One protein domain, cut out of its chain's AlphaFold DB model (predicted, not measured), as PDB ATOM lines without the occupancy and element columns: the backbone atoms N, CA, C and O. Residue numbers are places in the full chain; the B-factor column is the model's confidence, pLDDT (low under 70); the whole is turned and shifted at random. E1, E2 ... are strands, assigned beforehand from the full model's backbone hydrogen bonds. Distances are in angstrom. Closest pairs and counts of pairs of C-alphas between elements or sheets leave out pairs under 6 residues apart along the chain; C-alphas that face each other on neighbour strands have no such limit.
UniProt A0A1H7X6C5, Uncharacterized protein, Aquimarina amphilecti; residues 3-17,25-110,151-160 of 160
ATOM      1  N   LYS A   3     -43.572  -0.598   0.881       95.75
ATOM      2  CA  LYS A   3     -42.784  -1.111   2.007       95.75
ATOM      3  C   LYS A   3     -41.772  -2.115   1.481       95.75
ATOM      4  O   LYS A   3     -42.094  -2.962   0.651       95.75
ATOM      5  N   TYR A   4     -40.552  -2.035   1.983       95.69
ATOM      6  CA  TYR A   4     -39.451  -2.885   1.567       95.69
ATOM      7  C   TYR A   4     -38.754  -3.473   2.778       95.69
ATOM      8  O   TYR A   4     -38.675  -2.857   3.840       95.69
ATOM      9  N   GLN A   5     -38.216  -4.668   2.579       95.62
ATOM     10  CA  GLN A   5     -37.414  -5.368   3.559       95.62
ATOM     11  C   GLN A   5     -36.034  -5.666   2.977       95.62
ATOM     12  O   GLN A   5     -35.906  -6.342   1.952       95.62
ATOM     13  N   TYR A   6     -35.001  -5.178   3.656       94.69
ATOM     14  CA  TYR A   6     -33.601  -5.465   3.384       94.69
ATOM     15  C   TYR A   6     -33.144  -6.621   4.280       94.69
ATOM     16  O   TYR A   6     -33.152  -6.516   5.507       94.69
ATOM     17  N   ARG A   7     -32.739  -7.731   3.664       96.12
ATOM     18  CA  ARG A   7     -32.100  -8.869   4.336       96.12
ATOM     19  C   ARG A   7     -30.613  -8.785   4.077       96.12
ATOM     20  O   ARG A   7     -30.179  -8.991   2.944       96.12
ATOM     21  N   LEU A   8     -29.856  -8.463   5.112       95.94
ATOM     22  CA  LEU A   8     -28.416  -8.279   5.048       95.94
ATOM     23  C   LEU A   8     -27.742  -9.398   5.838       95.94
ATOM     24  O   LEU A   8     -28.064  -9.620   7.000       95.94
ATOM     25  N   LYS A   9     -26.784 -10.080   5.217       96.94
ATOM     26  CA  LYS A   9     -25.921 -11.063   5.872       96.94
ATOM     27  C   LYS A   9     -24.478 -10.576   5.818       96.94
ATOM     28  O   LYS A   9     -24.012 -10.197   4.744       96.94
ATOM     29  N   CYS A  10     -23.785 -10.637   6.951       97.06
ATOM     30  CA  CYS A  10     -22.359 -10.353   7.081       97.06
ATOM     31  C   CYS A  10     -21.631 -11.568   7.675       97.06
ATOM     32  O   CYS A  10     -22.041 -12.066   8.721       97.06
ATOM     33  N   GLU A  11     -20.568 -12.047   7.026       96.31
ATOM     34  CA  GLU A  11     -19.773 -13.202   7.473       96.31
ATOM     35  C   GLU A  11     -18.323 -12.797   7.783       96.31
ATOM     36  O   GLU A  11     -17.529 -12.516   6.884       96.31
ATOM     37  N   PHE A  12     -17.950 -12.793   9.063       91.56
ATOM     38  CA  PHE A  12     -16.582 -12.531   9.508       91.56
ATOM     39  C   PHE A  12     -15.794 -13.839   9.576       91.56
ATOM     40  O   PHE A  12     -16.114 -14.723  10.371       91.56
ATOM     41  N   LYS A  13     -14.719 -13.949   8.794       92.38
ATOM     42  CA  LYS A  13     -13.737 -15.030   8.952       92.38
ATOM     43  C   LYS A  13     -12.792 -14.699  10.103       92.38
ATOM     44  O   LYS A  13     -11.734 -14.111   9.894       92.38
ATOM     45  N   VAL A  14     -13.228 -15.030  11.310       92.44
ATOM     46  CA  VAL A  14     -12.494 -14.858  12.568       92.44
ATOM     47  C   VAL A  14     -12.557 -16.155  13.357       92.44
ATOM     48  O   VAL A  14     -13.497 -16.931  13.187       92.44
ATOM     49  N   ASP A  15     -11.573 -16.363  14.226       90.62
ATOM     50  CA  ASP A  15     -11.631 -17.428  15.221       90.62
ATOM     51  C   ASP A  15     -12.822 -17.165  16.169       90.62
ATOM     52  O   ASP A  15     -12.860 -16.096  16.794       90.62
ATOM     53  N   PRO A  16     -13.804 -18.082  16.279       90.00
ATOM     54  CA  PRO A  16     -14.964 -17.904  17.150       90.00
ATOM     55  C   PRO A  16     -14.623 -17.685  18.627       90.00
ATOM     56  O   PRO A  16     -15.398 -17.013  19.314       90.00
ATOM     57  N   GLU A  17     -13.480 -18.195  19.096       91.19
ATOM     58  CA  GLU A  17     -12.995 -18.007  20.470       91.19
ATOM     59  C   GLU A  17     -12.460 -16.587  20.696       91.19
ATOM     60  O   GLU A  17     -12.563 -16.030  21.787       91.19
ATOM     61  N   GLU A  25     -24.807  -0.865  16.686       95.81
ATOM     62  CA  GLU A  25     -24.784   0.012  15.532       95.81
ATOM     63  C   GLU A  25     -24.603  -0.731  14.197       95.81
ATOM     64  O   GLU A  25     -23.662  -1.506  13.995       95.81
ATOM     65  N   LEU A  26     -25.473  -0.400  13.242       97.19
ATOM     66  CA  LEU A  26     -25.356  -0.740  11.825       97.19
ATOM     67  C   LEU A  26     -25.413   0.541  10.989       97.19
ATOM     68  O   LEU A  26     -26.369   1.310  11.099       97.19
ATOM     69  N   GLU A  27     -24.458   0.725  10.077       97.44
ATOM     70  CA  GLU A  27     -24.553   1.770   9.055       97.44
ATOM     71  C   GLU A  27     -24.825   1.159   7.683       97.44
ATOM     72  O   GLU A  27     -24.194   0.178   7.285       97.44
ATOM     73  N   ILE A  28     -25.734   1.766   6.924       96.06
ATOM     74  CA  ILE A  28     -26.031   1.345   5.555       96.06
ATOM     75  C   ILE A  28     -26.367   2.542   4.667       96.06
ATOM     76  O   ILE A  28     -27.023   3.494   5.087       96.06
ATOM     77  N   SER A  29     -25.920   2.501   3.416       95.69
ATOM     78  CA  SER A  29     -26.264   3.495   2.402       95.69
ATOM     79  C   SER A  29     -27.591   3.143   1.733       95.69
ATOM     80  O   SER A  29     -27.631   2.258   0.880       95.69
ATOM     81  N   ILE A  30     -28.651   3.880   2.061       94.69
ATOM     82  CA  ILE A  30     -29.988   3.743   1.460       94.69
ATOM     83  C   ILE A  30     -30.526   5.148   1.126       94.69
ATOM     84  O   ILE A  30     -30.287   6.088   1.889       94.69
ATOM     85  N   PRO A  31     -31.248   5.343   0.006       94.56
ATOM     86  CA  PRO A  31     -31.944   6.597  -0.254       94.56
ATOM     87  C   PRO A  31     -32.924   6.957   0.866       94.56
ATOM     88  O   PRO A  31     -33.665   6.115   1.364       94.56
ATOM     89  N   CYS A  32     -32.985   8.238   1.224       94.50
ATOM     90  CA  CYS A  32     -33.914   8.737   2.231       94.50
ATOM     91  C   CYS A  32     -34.983   9.620   1.586       94.50
ATOM     92  O   CYS A  32     -34.673  10.730   1.139       94.50
ATOM     93  N   ILE A  33     -36.237   9.153   1.596       93.75
ATOM     94  CA  ILE A  33     -37.377   9.861   0.984       93.75
ATOM     95  C   ILE A  33     -37.611  11.216   1.659       93.75
ATOM     96  O   ILE A  33     -37.823  12.214   0.981       93.75
ATOM     97  N   ASN A  34     -37.480  11.271   2.991       92.94
ATOM     98  CA  ASN A  34     -37.728  12.484   3.781       92.94
ATOM     99  C   ASN A  34     -36.754  13.609   3.430       92.94
ATOM    100  O   ASN A  34     -37.103  14.783   3.480       92.94
ATOM    101  N   CYS A  35     -35.524  13.243   3.079       92.38
ATOM    102  CA  CYS A  35     -34.501  14.184   2.656       92.38
ATOM    103  C   CYS A  35     -34.466  14.372   1.126       92.38
ATOM    104  O   CYS A  35     -33.748  15.249   0.656       92.38
ATOM    105  N   GLN A  36     -35.166  13.532   0.352       93.69
ATOM    106  CA  GLN A  36     -35.026  13.398  -1.106       93.69
ATOM    107  C   GLN A  36     -33.561  13.326  -1.557       93.69
ATOM    108  O   GLN A  36     -33.126  13.975  -2.514       93.69
ATOM    109  N   ARG A  37     -32.774  12.537  -0.820       93.81
ATOM    110  CA  ARG A  37     -31.358  12.312  -1.098       93.81
ATOM    111  C   ARG A  37     -31.061  10.835  -1.279       93.81
ATOM    112  O   ARG A  37     -31.430  10.034  -0.421       93.81
ATOM    113  N   ASP A  38     -30.354  10.505  -2.346       93.44
ATOM    114  CA  ASP A  38     -29.795   9.181  -2.581       93.44
ATOM    115  C   ASP A  38     -28.440   9.003  -1.872       93.44
ATOM    116  O   ASP A  38     -27.820   9.983  -1.432       93.44
ATOM    117  N   HIS A  39     -28.005   7.749  -1.734       91.25
ATOM    118  CA  HIS A  39     -26.740   7.339  -1.112       91.25
ATOM    119  C   HIS A  39     -26.511   7.949   0.277       91.25
ATOM    120  O   HIS A  39     -25.448   8.501   0.584       91.25
ATOM    121  N   ARG A  40     -27.541   7.908   1.126       93.69
ATOM    122  CA  ARG A  40     -27.467   8.431   2.491       93.69
ATOM    123  C   ARG A  40     -27.046   7.348   3.448       93.69
ATOM    124  O   ARG A  40     -27.632   6.275   3.451       93.69
ATOM    125  N   THR A  41     -26.088   7.668   4.308       95.25
ATOM    126  CA  THR A  41     -25.773   6.813   5.447       95.25
ATOM    127  C   THR A  41     -26.908   6.903   6.452       95.25
ATOM    128  O   THR A  41     -27.152   7.961   7.052       95.25
ATOM    129  N   ILE A  42     -27.608   5.787   6.588       96.44
ATOM    130  CA  ILE A  42     -28.607   5.528   7.606       96.44
ATOM    131  C   ILE A  42     -27.917   4.751   8.719       96.44
ATOM    132  O   ILE A  42     -27.319   3.707   8.465       96.44
ATOM    133  N   VAL A  43     -27.990   5.283   9.932       96.81
ATOM    134  CA  VAL A  43     -27.456   4.650  11.140       96.81
ATOM    135  C   VAL A  43     -28.623   4.040  11.906       96.81
ATOM    136  O   VAL A  43     -29.597   4.738  12.193       96.81
ATOM    137  N   PHE A  44     -28.541   2.755  12.225       96.56
ATOM    138  CA  PHE A  44     -29.446   2.082  13.151       96.56
ATOM    139  C   PHE A  44     -28.683   1.821  14.442       96.56
ATOM    140  O   PHE A  44     -27.753   1.025  14.437       96.56
ATOM    141  N   GLU A  45     -29.054   2.515  15.518       94.75
ATOM    142  CA  GLU A  45     -28.387   2.381  16.821       94.75
ATOM    143  C   GLU A  45     -28.957   1.224  17.648       94.75
ATOM    144  O   GLU A  45     -28.227   0.667  18.451       94.75
ATOM    145  N   ASN A  46     -30.224   0.836  17.436       93.06
ATOM    146  CA  ASN A  46     -30.889  -0.267  18.138       93.06
ATOM    147  C   ASN A  46     -31.966  -0.948  17.274       93.06
ATOM    148  O   ASN A  46     -32.436  -0.412  16.264       93.06
ATOM    149  N   ILE A  47     -32.414  -2.128  17.716       93.69
ATOM    150  CA  ILE A  47     -33.583  -2.822  17.157       93.69
ATOM    151  C   ILE A  47     -34.861  -2.054  17.533       93.69
ATOM    152  O   ILE A  47     -34.998  -1.541  18.638       93.69
ATOM    153  N   THR A  48     -35.825  -2.008  16.618       90.81
ATOM    154  CA  THR A  48     -37.123  -1.307  16.686       90.81
ATOM    155  C   THR A  48     -37.084   0.220  16.672       90.81
ATOM    156  O   THR A  48     -38.121   0.835  16.405       90.81
ATOM    157  N   GLU A  49     -35.916   0.831  16.857       92.62
ATOM    158  CA  GLU A  49     -35.734   2.274  16.741       92.62
ATOM    159  C   GLU A  49     -35.682   2.725  15.277       92.62
ATOM    160  O   GLU A  49     -35.277   1.991  14.370       92.62
ATOM    161  N   LYS A  50     -36.127   3.963  15.033       93.06
ATOM    162  CA  LYS A  50     -36.072   4.553  13.693       93.06
ATOM    163  C   LYS A  50     -34.620   4.779  13.286       93.06
ATOM    164  O   LYS A  50     -33.824   5.294  14.065       93.06
ATOM    165  N   GLY A  51     -34.315   4.481  12.029       94.88
ATOM    166  CA  GLY A  51     -33.031   4.814  11.433       94.88
ATOM    167  C   GLY A  51     -32.775   6.322  11.440       94.88
ATOM    168  O   GLY A  51     -33.682   7.156  11.308       94.88
ATOM    169  N   ILE A  52     -31.504   6.680  11.540       95.56
ATOM    170  CA  ILE A  52     -31.038   8.057  11.577       95.56
ATOM    171  C   ILE A  52     -30.359   8.367  10.248       95.56
ATOM    172  O   ILE A  52     -29.268   7.886   9.957       95.56
ATOM    173  N   CYS A  53     -30.989   9.211   9.432       95.56
ATOM    174  CA  CYS A  53     -30.360   9.717   8.214       95.56
ATOM    175  C   CYS A  53     -29.307  10.775   8.567       95.56
ATOM    176  O   CYS A  53     -29.613  11.795   9.192       95.56
ATOM    177  N   THR A  54     -28.066  10.567   8.136       92.38
ATOM    178  CA  THR A  54     -26.963  11.502   8.398       92.38
ATOM    179  C   THR A  54     -26.781  12.514   7.261       92.38
ATOM    180  O   THR A  54     -26.965  12.154   6.098       92.38
ATOM    181  N   PRO A  55     -26.408  13.782   7.549       87.75
ATOM    182  CA  PRO A  55     -26.236  14.366   8.884       87.75
ATOM    183  C   PRO A  55     -27.560  14.540   9.651       87.75
ATOM    184  O   PRO A  55     -28.531  15.063   9.102       87.75
ATOM    185  N   ARG A  56     -27.551  14.173  10.947       81.44
ATOM    186  CA  ARG A  56     -28.742  14.051  11.821       81.44
ATOM    187  C   ARG A  56     -29.629  15.302  11.850       81.44
ATOM    188  O   ARG A  56     -30.845  15.199  11.883       81.44
ATOM    189  N   LYS A  57     -29.027  16.494  11.776       76.94
ATOM    190  CA  LYS A  57     -29.733  17.788  11.859       76.94
ATOM    191  C   LYS A  57     -30.588  18.133  10.631       76.94
ATOM    192  O   LYS A  57     -31.295  19.130  10.665       76.94
ATOM    193  N   LYS A  58     -30.473  17.382   9.529       78.38
ATOM    194  CA  LYS A  58     -31.102  17.731   8.241       78.38
ATOM    195  C   LYS A  58     -32.279  16.838   7.849       78.38
ATOM    196  O   LYS A  58     -32.864  17.080   6.801       78.38
ATOM    197  N   CYS A  59     -32.597  15.810   8.633       85.62
ATOM    198  CA  CYS A  59     -33.658  14.862   8.302       85.62
ATOM    199  C   CYS A  59     -34.578  14.631   9.496       85.62
ATOM    200  O   CYS A  59     -34.100  14.403  10.604       85.62
ATOM    201  N   ASN A  60     -35.885  14.564   9.246       82.75
ATOM    202  CA  ASN A  60     -36.903  14.230  10.248       82.75
ATOM    203  C   ASN A  60     -36.969  12.709  10.518       82.75
ATOM    204  O   ASN A  60     -38.046  12.120  10.580       82.75
ATOM    205  N   GLY A  61     -35.805  12.064  10.634       84.31
ATOM    206  CA  GLY A  61     -35.658  10.609  10.723       84.31
ATOM    207  C   GLY A  61     -35.744   9.898   9.369       84.31
ATOM    208  O   GLY A  61     -36.263  10.436   8.389       84.31
ATOM    209  N   PHE A  62     -35.194   8.686   9.302       94.56
ATOM    210  CA  PHE A  62     -35.384   7.775   8.174       94.56
ATOM    211  C   PHE A  62     -36.677   6.967   8.394       94.56
ATOM    212  O   PHE A  62     -36.903   6.499   9.514       94.56
ATOM    213  N   PRO A  63     -37.544   6.799   7.376       94.62
ATOM    214  CA  PRO A  63     -38.794   6.053   7.506       94.62
ATOM    215  C   PRO A  63     -38.534   4.540   7.432       94.62
ATOM    216  O   PRO A  63     -38.969   3.847   6.518       94.62
ATOM    217  N   GLY A  64     -37.780   4.021   8.392       95.44
ATOM    218  CA  GLY A  64     -37.445   2.608   8.490       95.44
ATOM    219  C   GLY A  64     -36.729   2.291   9.791       95.44
ATOM    220  O   GLY A  64     -36.325   3.197  10.522       95.44
ATOM    221  N   LYS A  65     -36.595   1.007  10.096       96.88
ATOM    222  CA  LYS A  65     -36.026   0.502  11.347       96.88
ATOM    223  C   LYS A  65     -35.332  -0.835  11.136       96.88
ATOM    224  O   LYS A  65     -35.724  -1.615  10.268       96.88
ATOM    225  N   LEU A  66     -34.353  -1.120  11.986       97.06
ATOM    226  CA  LEU A  66     -33.812  -2.463  12.143       97.06
ATOM    227  C   LEU A  66     -34.815  -3.291  12.960       97.06
ATOM    228  O   LEU A  66     -35.174  -2.906  14.069       97.06
ATOM    229  N   THR A  67     -35.311  -4.400  12.423       97.31
ATOM    230  CA  THR A  67     -36.319  -5.251  13.080       97.31
ATOM    231  C   THR A  67     -35.746  -6.520  13.683       97.31
ATOM    232  O   THR A  67     -36.349  -7.071  14.599       97.31
ATOM    233  N   SER A  68     -34.585  -6.970  13.214       97.25
ATOM    234  CA  SER A  68     -33.896  -8.124  13.783       97.25
ATOM    235  C   SER A  68     -32.391  -8.028  13.573       97.25
ATOM    236  O   SER A  68     -31.933  -7.530  12.541       97.25
ATOM    237  N   ARG A  69     -31.645  -8.553  14.546       97.38
ATOM    238  CA  ARG A  69     -30.219  -8.854  14.455       97.38
ATOM    239  C   ARG A  69     -29.982 -10.220  15.085       97.38
ATOM    240  O   ARG A  69     -30.184 -10.394  16.282       97.38
ATOM    241  N   GLU A  70     -29.546 -11.176  14.282       97.50
ATOM    242  CA  GLU A  70     -29.257 -12.541  14.713       97.50
ATOM    243  C   GLU A  70     -27.766 -12.824  14.536       97.50
ATOM    244  O   GLU A  70     -27.220 -12.652  13.447       97.50
ATOM    245  N   LEU A  71     -27.117 -13.266  15.612       97.19
ATOM    246  CA  LEU A  71     -25.719 -13.681  15.621       97.19
ATOM    247  C   LEU A  71     -25.640 -15.209  15.618       97.19
ATOM    248  O   LEU A  71     -26.195 -15.863  16.497       97.19
ATOM    249  N   ILE A  72     -24.893 -15.768  14.670       96.88
ATOM    250  CA  ILE A  72     -24.664 -17.205  14.535       96.88
ATOM    251  C   ILE A  72     -23.158 -17.453  14.605       96.88
ATOM    252  O   ILE A  72     -22.409 -17.038  13.715       96.88
ATOM    253  N   LYS A  73     -22.708 -18.155  15.648       95.19
ATOM    254  CA  LYS A  73     -21.326 -18.641  15.741       95.19
ATOM    255  C   LYS A  73     -21.219 -19.987  15.022       95.19
ATOM    256  O   LYS A  73     -21.956 -20.914  15.352       95.19
ATOM    257  N   LYS A  74     -20.328 -20.094  14.037       93.75
ATOM    258  CA  LYS A  74     -19.979 -21.360  13.374       93.75
ATOM    259  C   LYS A  74     -18.539 -21.724  13.716       93.75
ATOM    260  O   LYS A  74     -17.829 -20.922  14.304       93.75
ATOM    261  N   SER A  75     -18.106 -22.931  13.360       91.12
ATOM    262  CA  SER A  75     -16.779 -23.440  13.730       91.12
ATOM    263  C   SER A  75     -15.608 -22.662  13.116       91.12
ATOM    264  O   SER A  75     -14.510 -22.707  13.648       91.12
ATOM    265  N   ASP A  76     -15.819 -21.986  11.985       90.94
ATOM    266  CA  ASP A  76     -14.768 -21.321  11.198       90.94
ATOM    267  C   ASP A  76     -15.067 -19.843  10.885       90.94
ATOM    268  O   ASP A  76     -14.257 -19.164  10.248       90.94
ATOM    269  N   HIS A  77     -16.240 -19.342  11.279       94.19
ATOM    270  CA  HIS A  77     -16.642 -17.957  11.063       94.19
ATOM    271  C   HIS A  77     -17.795 -17.543  11.975       94.19
ATOM    272  O   HIS A  77     -18.511 -18.360  12.560       94.19
ATOM    273  N   ILE A  78     -18.023 -16.238  12.018       96.75
ATOM    274  CA  ILE A  78     -19.168 -15.618  12.670       96.75
ATOM    275  C   ILE A  78     -20.076 -15.038  11.589       96.75
ATOM    276  O   ILE A  78     -19.607 -14.356  10.679       96.75
ATOM    277  N   GLN A  79     -21.374 -15.298  11.679       97.31
ATOM    278  CA  GLN A  79     -22.378 -14.753  10.771       97.31
ATOM    279  C   GLN A  79     -23.333 -13.841  11.541       97.31
ATOM    280  O   GLN A  79     -23.789 -14.190  12.628       97.31
ATOM    281  N   VAL A  80     -23.677 -12.699  10.950       97.75
ATOM    282  CA  VAL A  80     -24.719 -11.802  11.459       97.75
ATOM    283  C   VAL A  80     -25.763 -11.573  10.381       97.75
ATOM    284  O   VAL A  80     -25.429 -11.155   9.269       97.75
ATOM    285  N   ASN A  81     -27.023 -11.829  10.718       97.75
ATOM    286  CA  ASN A  81     -28.170 -11.545   9.868       97.75
ATOM    287  C   ASN A  81     -28.904 -10.319  10.410       97.75
ATOM    288  O   ASN A  81     -29.287 -10.288  11.577       97.75
ATOM    289  N   TYR A  82     -29.145  -9.338   9.550       97.62
ATOM    290  CA  TYR A  82     -29.928  -8.147   9.848       97.62
ATOM    291  C   TYR A  82     -31.190  -8.124   8.992       97.62
ATOM    292  O   TYR A  82     -31.166  -8.472   7.804       97.62
ATOM    293  N   LEU A  83     -32.279  -7.660   9.597       97.19
ATOM    294  CA  LEU A  83     -33.541  -7.397   8.921       97.19
ATOM    295  C   LEU A  83     -33.903  -5.928   9.086       97.19
ATOM    296  O   LEU A  83     -34.022  -5.454  10.212       97.19
ATOM    297  N   ILE A  84     -34.061  -5.210   7.979       96.62
ATOM    298  CA  ILE A  84     -34.389  -3.783   7.980       96.62
ATOM    299  C   ILE A  84     -35.686  -3.602   7.210       96.62
ATOM    300  O   ILE A  84     -35.742  -3.950   6.034       96.62
ATOM    301  N   ASP A  85     -36.689  -3.007   7.841       96.88
ATOM    302  CA  ASP A  85     -37.931  -2.634   7.170       96.88
ATOM    303  C   ASP A  85     -37.935  -1.124   6.933       96.88
ATOM    304  O   ASP A  85     -37.606  -0.346   7.832       96.88
ATOM    305  N   PHE A  86     -38.300  -0.693   5.728       95.81
ATOM    306  CA  PHE A  86     -38.335   0.722   5.372       95.81
ATOM    307  C   PHE A  86     -39.393   1.035   4.317       95.81
ATOM    308  O   PHE A  86     -39.787   0.189   3.518       95.81
ATOM    309  N   GLU A  87     -39.852   2.278   4.320       95.19
ATOM    310  CA  GLU A  87     -40.755   2.820   3.314       95.19
ATOM    311  C   GLU A  87     -39.952   3.511   2.218       95.19
ATOM    312  O   GLU A  87     -38.990   4.242   2.479       95.19
ATOM    313  N   TYR A  88     -40.349   3.279   0.972       94.75
ATOM    314  CA  TYR A  88     -39.688   3.874  -0.173       94.75
ATOM    315  C   TYR A  88     -40.656   4.142  -1.319       94.75
ATOM    316  O   TYR A  88     -41.577   3.380  -1.612       94.75
ATOM    317  N   GLU A  89     -40.400   5.237  -2.017       94.25
ATOM    318  CA  GLU A  89     -40.884   5.470  -3.365       94.25
ATOM    319  C   GLU A  89     -39.780   6.162  -4.168       94.25
ATOM    320  O   GLU A  89     -39.014   6.943  -3.595       94.25
ATOM    321  N   PRO A  90     -39.649   5.873  -5.473       95.00
ATOM    322  CA  PRO A  90     -38.653   6.542  -6.296       95.00
ATOM    323  C   PRO A  90     -38.847   8.062  -6.296       95.00
ATOM    324  O   PRO A  90     -39.953   8.552  -6.508       95.00
ATOM    325  N   PHE A  91     -37.754   8.803  -6.132       95.94
ATOM    326  CA  PHE A  91     -37.712  10.266  -6.173       95.94
ATOM    327  C   PHE A  91     -36.504  10.736  -6.993       95.94
ATOM    328  O   PHE A  91     -35.655   9.934  -7.381       95.94
ATOM    329  N   ILE A  92     -36.418  12.037  -7.273       97.25
ATOM    330  CA  ILE A  92     -35.238  12.646  -7.900       97.25
ATOM    331  C   ILE A  92     -34.334  13.219  -6.803       97.25
ATOM    332  O   ILE A  92     -34.791  14.022  -5.991       97.25
ATOM    333  N   ASP A  93     -33.067  12.794  -6.744       95.31
ATOM    334  CA  ASP A  93     -32.091  13.316  -5.779       95.31
ATOM    335  C   ASP A  93     -31.873  14.818  -5.993       95.31
ATOM    336  O   ASP A  93     -31.482  15.260  -7.074       95.31
ATOM    337  N   GLN A  94     -32.053  15.600  -4.928       93.19
ATOM    338  CA  GLN A  94     -32.001  17.062  -5.005       93.19
ATOM    339  C   GLN A  94     -30.604  17.666  -5.267       93.19
ATOM    340  O   GLN A  94     -30.522  18.841  -5.609       93.19
ATOM    341  N   LYS A  95     -29.488  16.935  -5.093       93.19
ATOM    342  CA  LYS A  95     -28.144  17.436  -5.488       93.19
ATOM    343  C   LYS A  95     -27.840  17.128  -6.935       93.19
ATOM    344  O   LYS A  95     -27.219  17.938  -7.609       93.19
ATOM    345  N   TYR A  96     -28.076  15.874  -7.301       93.00
ATOM    346  CA  TYR A  96     -27.454  15.252  -8.459       93.00
ATOM    347  C   TYR A  96     -28.449  15.095  -9.604       93.00
ATOM    348  O   TYR A  96     -28.034  14.777 -10.711       93.00
ATOM    349  N   ASN A  97     -29.740  15.348  -9.353       95.06
ATOM    350  CA  ASN A  97     -30.814  15.256 -10.336       95.06
ATOM    351  C   ASN A  97     -30.891  13.868 -10.999       95.06
ATOM    352  O   ASN A  97     -31.112  13.737 -12.201       95.06
ATOM    353  N   VAL A  98     -30.677  12.821 -10.199       94.19
ATOM    354  CA  VAL A  98     -30.745  11.415 -10.618       94.19
ATOM    355  C   VAL A  98     -31.896  10.711  -9.915       94.19
ATOM    356  O   VAL A  98     -32.242  11.054  -8.786       94.19
ATOM    357  N   LYS A  99     -32.499   9.716 -10.570       95.56
ATOM    358  CA  LYS A  99     -33.542   8.889  -9.953       95.56
ATOM    359  C   LYS A  99     -32.934   8.040  -8.838       95.56
ATOM    360  O   LYS A  99     -31.954   7.341  -9.086       95.56
ATOM    361  N   SER A 100     -33.535   8.080  -7.652       95.19
ATOM    362  CA  SER A 100     -33.054   7.328  -6.498       95.19
ATOM    363  C   SER A 100     -33.116   5.818  -6.718       95.19
ATOM    364  O   SER A 100     -33.983   5.299  -7.439       95.19
ATOM    365  N   ASN A 101     -32.169   5.104  -6.106       90.31
ATOM    366  CA  ASN A 101     -32.094   3.653  -6.197       90.31
ATOM    367  C   ASN A 101     -31.460   3.026  -4.947       90.31
ATOM    368  O   ASN A 101     -30.303   3.267  -4.631       90.31
ATOM    369  N   PHE A 102     -32.188   2.132  -4.278       87.69
ATOM    370  CA  PHE A 102     -31.690   1.398  -3.110       87.69
ATOM    371  C   PHE A 102     -30.966   0.083  -3.455       87.69
ATOM    372  O   PHE A 102     -30.576  -0.651  -2.552       87.69
ATOM    373  N   LYS A 103     -30.796  -0.257  -4.744       80.75
ATOM    374  CA  LYS A 103     -30.073  -1.471  -5.174       80.75
ATOM    375  C   LYS A 103     -28.557  -1.370  -5.000       80.75
ATOM    376  O   LYS A 103     -27.890  -2.397  -5.033       80.75
ATOM    377  N   PHE A 104     -28.019  -0.157  -4.866       67.75
ATOM    378  CA  PHE A 104     -26.586   0.089  -4.750       67.75
ATOM    379  C   PHE A 104     -26.298   0.856  -3.463       67.75
ATOM    380  O   PHE A 104     -26.746   1.987  -3.281       67.75
ATOM    381  N   GLY A 105     -25.524   0.239  -2.580       81.62
ATOM    382  CA  GLY A 105     -25.135   0.820  -1.308       81.62
ATOM    383  C   GLY A 105     -23.880   0.157  -0.766       81.62
ATOM    384  O   GLY A 105     -23.342  -0.776  -1.356       81.62
ATOM    385  N   TRP A 106     -23.416   0.684   0.355       94.12
ATOM    386  CA  TRP A 106     -22.416   0.067   1.200       94.12
ATOM    387  C   TRP A 106     -23.012  -0.127   2.586       94.12
ATOM    388  O   TRP A 106     -23.867   0.648   3.017       94.12
ATOM    389  N   THR A 107     -22.517  -1.133   3.280       96.06
ATOM    390  CA  THR A 107     -22.840  -1.421   4.676       96.06
ATOM    391  C   THR A 107     -21.570  -1.338   5.512       96.06
ATOM    392  O   THR A 107     -20.503  -1.660   4.993       96.06
ATOM    393  N   ARG A 108     -21.664  -0.930   6.782       97.38
ATOM    394  CA  ARG A 108     -20.614  -1.083   7.795       97.38
ATOM    395  C   ARG A 108     -21.176  -1.781   9.027       97.38
ATOM    396  O   ARG A 108     -22.218  -1.386   9.541       97.38
ATOM    397  N   VAL A 109     -20.451  -2.791   9.500       97.50
ATOM    398  CA  VAL A 109     -20.762  -3.516  10.738       97.50
ATOM    399  C   VAL A 109     -19.573  -3.433  11.683       97.50
ATOM    400  O   VAL A 109     -18.433  -3.652  11.267       97.50
ATOM    401  N   TYR A 110     -19.864  -3.139  12.948       97.62
ATOM    402  CA  TYR A 110     -18.895  -3.044  14.032       97.62
ATOM    403  C   TYR A 110     -18.929  -4.296  14.909       97.62
ATOM    404  O   TYR A 110     -19.994  -4.861  15.173       97.62
ATOM    405  N   PRO A 151     -17.520  -9.277   3.043       95.00
ATOM    406  CA  PRO A 151     -18.246 -10.238   3.868       95.00
ATOM    407  C   PRO A 151     -19.768 -10.121   3.700       95.00
ATOM    408  O   PRO A 151     -20.512 -10.833   4.374       95.00
ATOM    409  N   PHE A 152     -20.243  -9.215   2.842       95.69
ATOM    410  CA  PHE A 152     -21.645  -8.839   2.750       95.69
ATOM    411  C   PHE A 152     -22.380  -9.550   1.616       95.69
ATOM    412  O   PHE A 152     -21.868  -9.748   0.515       95.69
ATOM    413  N   SER A 153     -23.639  -9.878   1.881       94.69
ATOM    414  CA  SER A 153     -24.611 -10.269   0.864       94.69
ATOM    415  C   SER A 153     -25.983  -9.733   1.242       94.69
ATOM    416  O   SER A 153     -26.312  -9.620   2.425       94.69
ATOM    417  N   TYR A 154     -26.781  -9.384   0.237       92.12
ATOM    418  CA  TYR A 154     -28.050  -8.707   0.452       92.12
ATOM    419  C   TYR A 154     -29.157  -9.200  -0.467       92.12
ATOM    420  O   TYR A 154     -28.931  -9.609  -1.606       92.12
ATOM    421  N   LYS A 155     -30.386  -9.117   0.040       93.56
ATOM    422  CA  LYS A 155     -31.614  -9.317  -0.723       93.56
ATOM    423  C   LYS A 155     -32.633  -8.272  -0.298       93.56
ATOM    424  O   LYS A 155     -32.917  -8.144   0.889       93.56
ATOM    425  N   VAL A 156     -33.212  -7.576  -1.270       92.44
ATOM    426  CA  VAL A 156     -34.315  -6.641  -1.031       92.44
ATOM    427  C   VAL A 156     -35.591  -7.228  -1.607       92.44
ATOM    428  O   VAL A 156     -35.584  -7.728  -2.733       92.44
ATOM    429  N   ILE A 157     -36.666  -7.190  -0.830       93.31
ATOM    430  CA  ILE A 157     -38.001  -7.608  -1.259       93.31
ATOM    431  C   ILE A 157     -39.001  -6.496  -0.962       93.31
ATOM    432  O   ILE A 157     -38.886  -5.808   0.050       93.31
ATOM    433  N   GLU A 158     -39.969  -6.320  -1.851       93.94
ATOM    434  CA  GLU A 158     -41.162  -5.527  -1.568       93.94
ATOM    435  C   GLU A 158     -42.106  -6.366  -0.699       93.94
ATOM    436  O   GLU A 158     -42.254  -7.572  -0.920       93.94
ATOM    437  N   VAL A 159     -42.687  -5.748   0.325       92.19
ATOM    438  CA  VAL A 159     -43.630  -6.376   1.255       92.19
ATOM    439  C   VAL A 159     -44.993  -5.712   1.084       92.19
ATOM    440  O   VAL A 159     -45.095  -4.486   1.159       92.19
ATOM    441  N   ASN A 160     -46.011  -6.537   0.822       75.88
ATOM    442  CA  ASN A 160     -47.411  -6.121   0.685       75.88
ATOM    443  C   ASN A 160     -48.014  -5.727   2.036       75.88
ATOM    444  O   ASN A 160     -47.728  -6.431   3.033       75.88
TER     445      ASN A 160
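What this domain is: This is residues 3 to 17, 25 to 110 and 151 to 160 of the 160 residues of an uncharacterized protein of Aquimarina amphilecti (UniProt A0A1H7X6C5). Two sheets form a sandwich, partly face to face with their strands crossed at 48 degrees: a twisted sheet of four long antiparallel strands, in the order E4 - E5 - E1 - E7, and over one face of it a smaller antiparallel sheet, E3 - E2 - E6. The printed part has 111 residues, with no named helix and seven strands, E1 to E7 along the chain; its class is all strand. It is compact, with a radius of gyration of the C-alphas of 14.7 A, and elongated, spanning 47 by 27 by 25 A.

How they stand to each other: E1, residues 3 to 12, is an inner strand, antiparallel to E7, residues 152 to 159, with N 7 and O 155 2.8 A apart, within hydrogen-bond range. E1 is also antiparallel to E5, residues 78 to 88, with N 6 and O 84 2.8 A apart. E5 forms a hairpin with E4, residues 64 to 73, with N 70 and O 81 2.9 A apart. In the other sheet, E2, residues 25 to 32, bends by 71 degrees at residue 29 and forms a hairpin with E3, residues 37 to 44, with N 28 and O 42 2.9 A apart. E6, residues 107 to 110, is antiparallel to E2, with N 108 and O 27 2.8 A apart. The closest C-alphas of E3 and E4, Phe 44 and Leu 66, are 6.4 A apart.

Where its parts are: E1 begins at C-alpha 3 (-42.784, -1.111, 2.007) and is 29.6 A long; E2 measures 18.3 A, E3 17.6 A, E4 27.6 A, E5 31.1 A and E6 10.3 A. E7, 22.2 A, ends at C-alpha 159 (-43.630, -6.376, 1.255).

The domain as a whole: The C-alphas farthest apart, Glu 17 and Asn 97, are 48.7 A apart. Residues 18 to 24 and 111 to 150 are cut out, with C-alpha gaps of 22.1 A and 12.5 A. The links E3 to E4 and E5 to E6 are long. Residue 104 has pLDDT under 70.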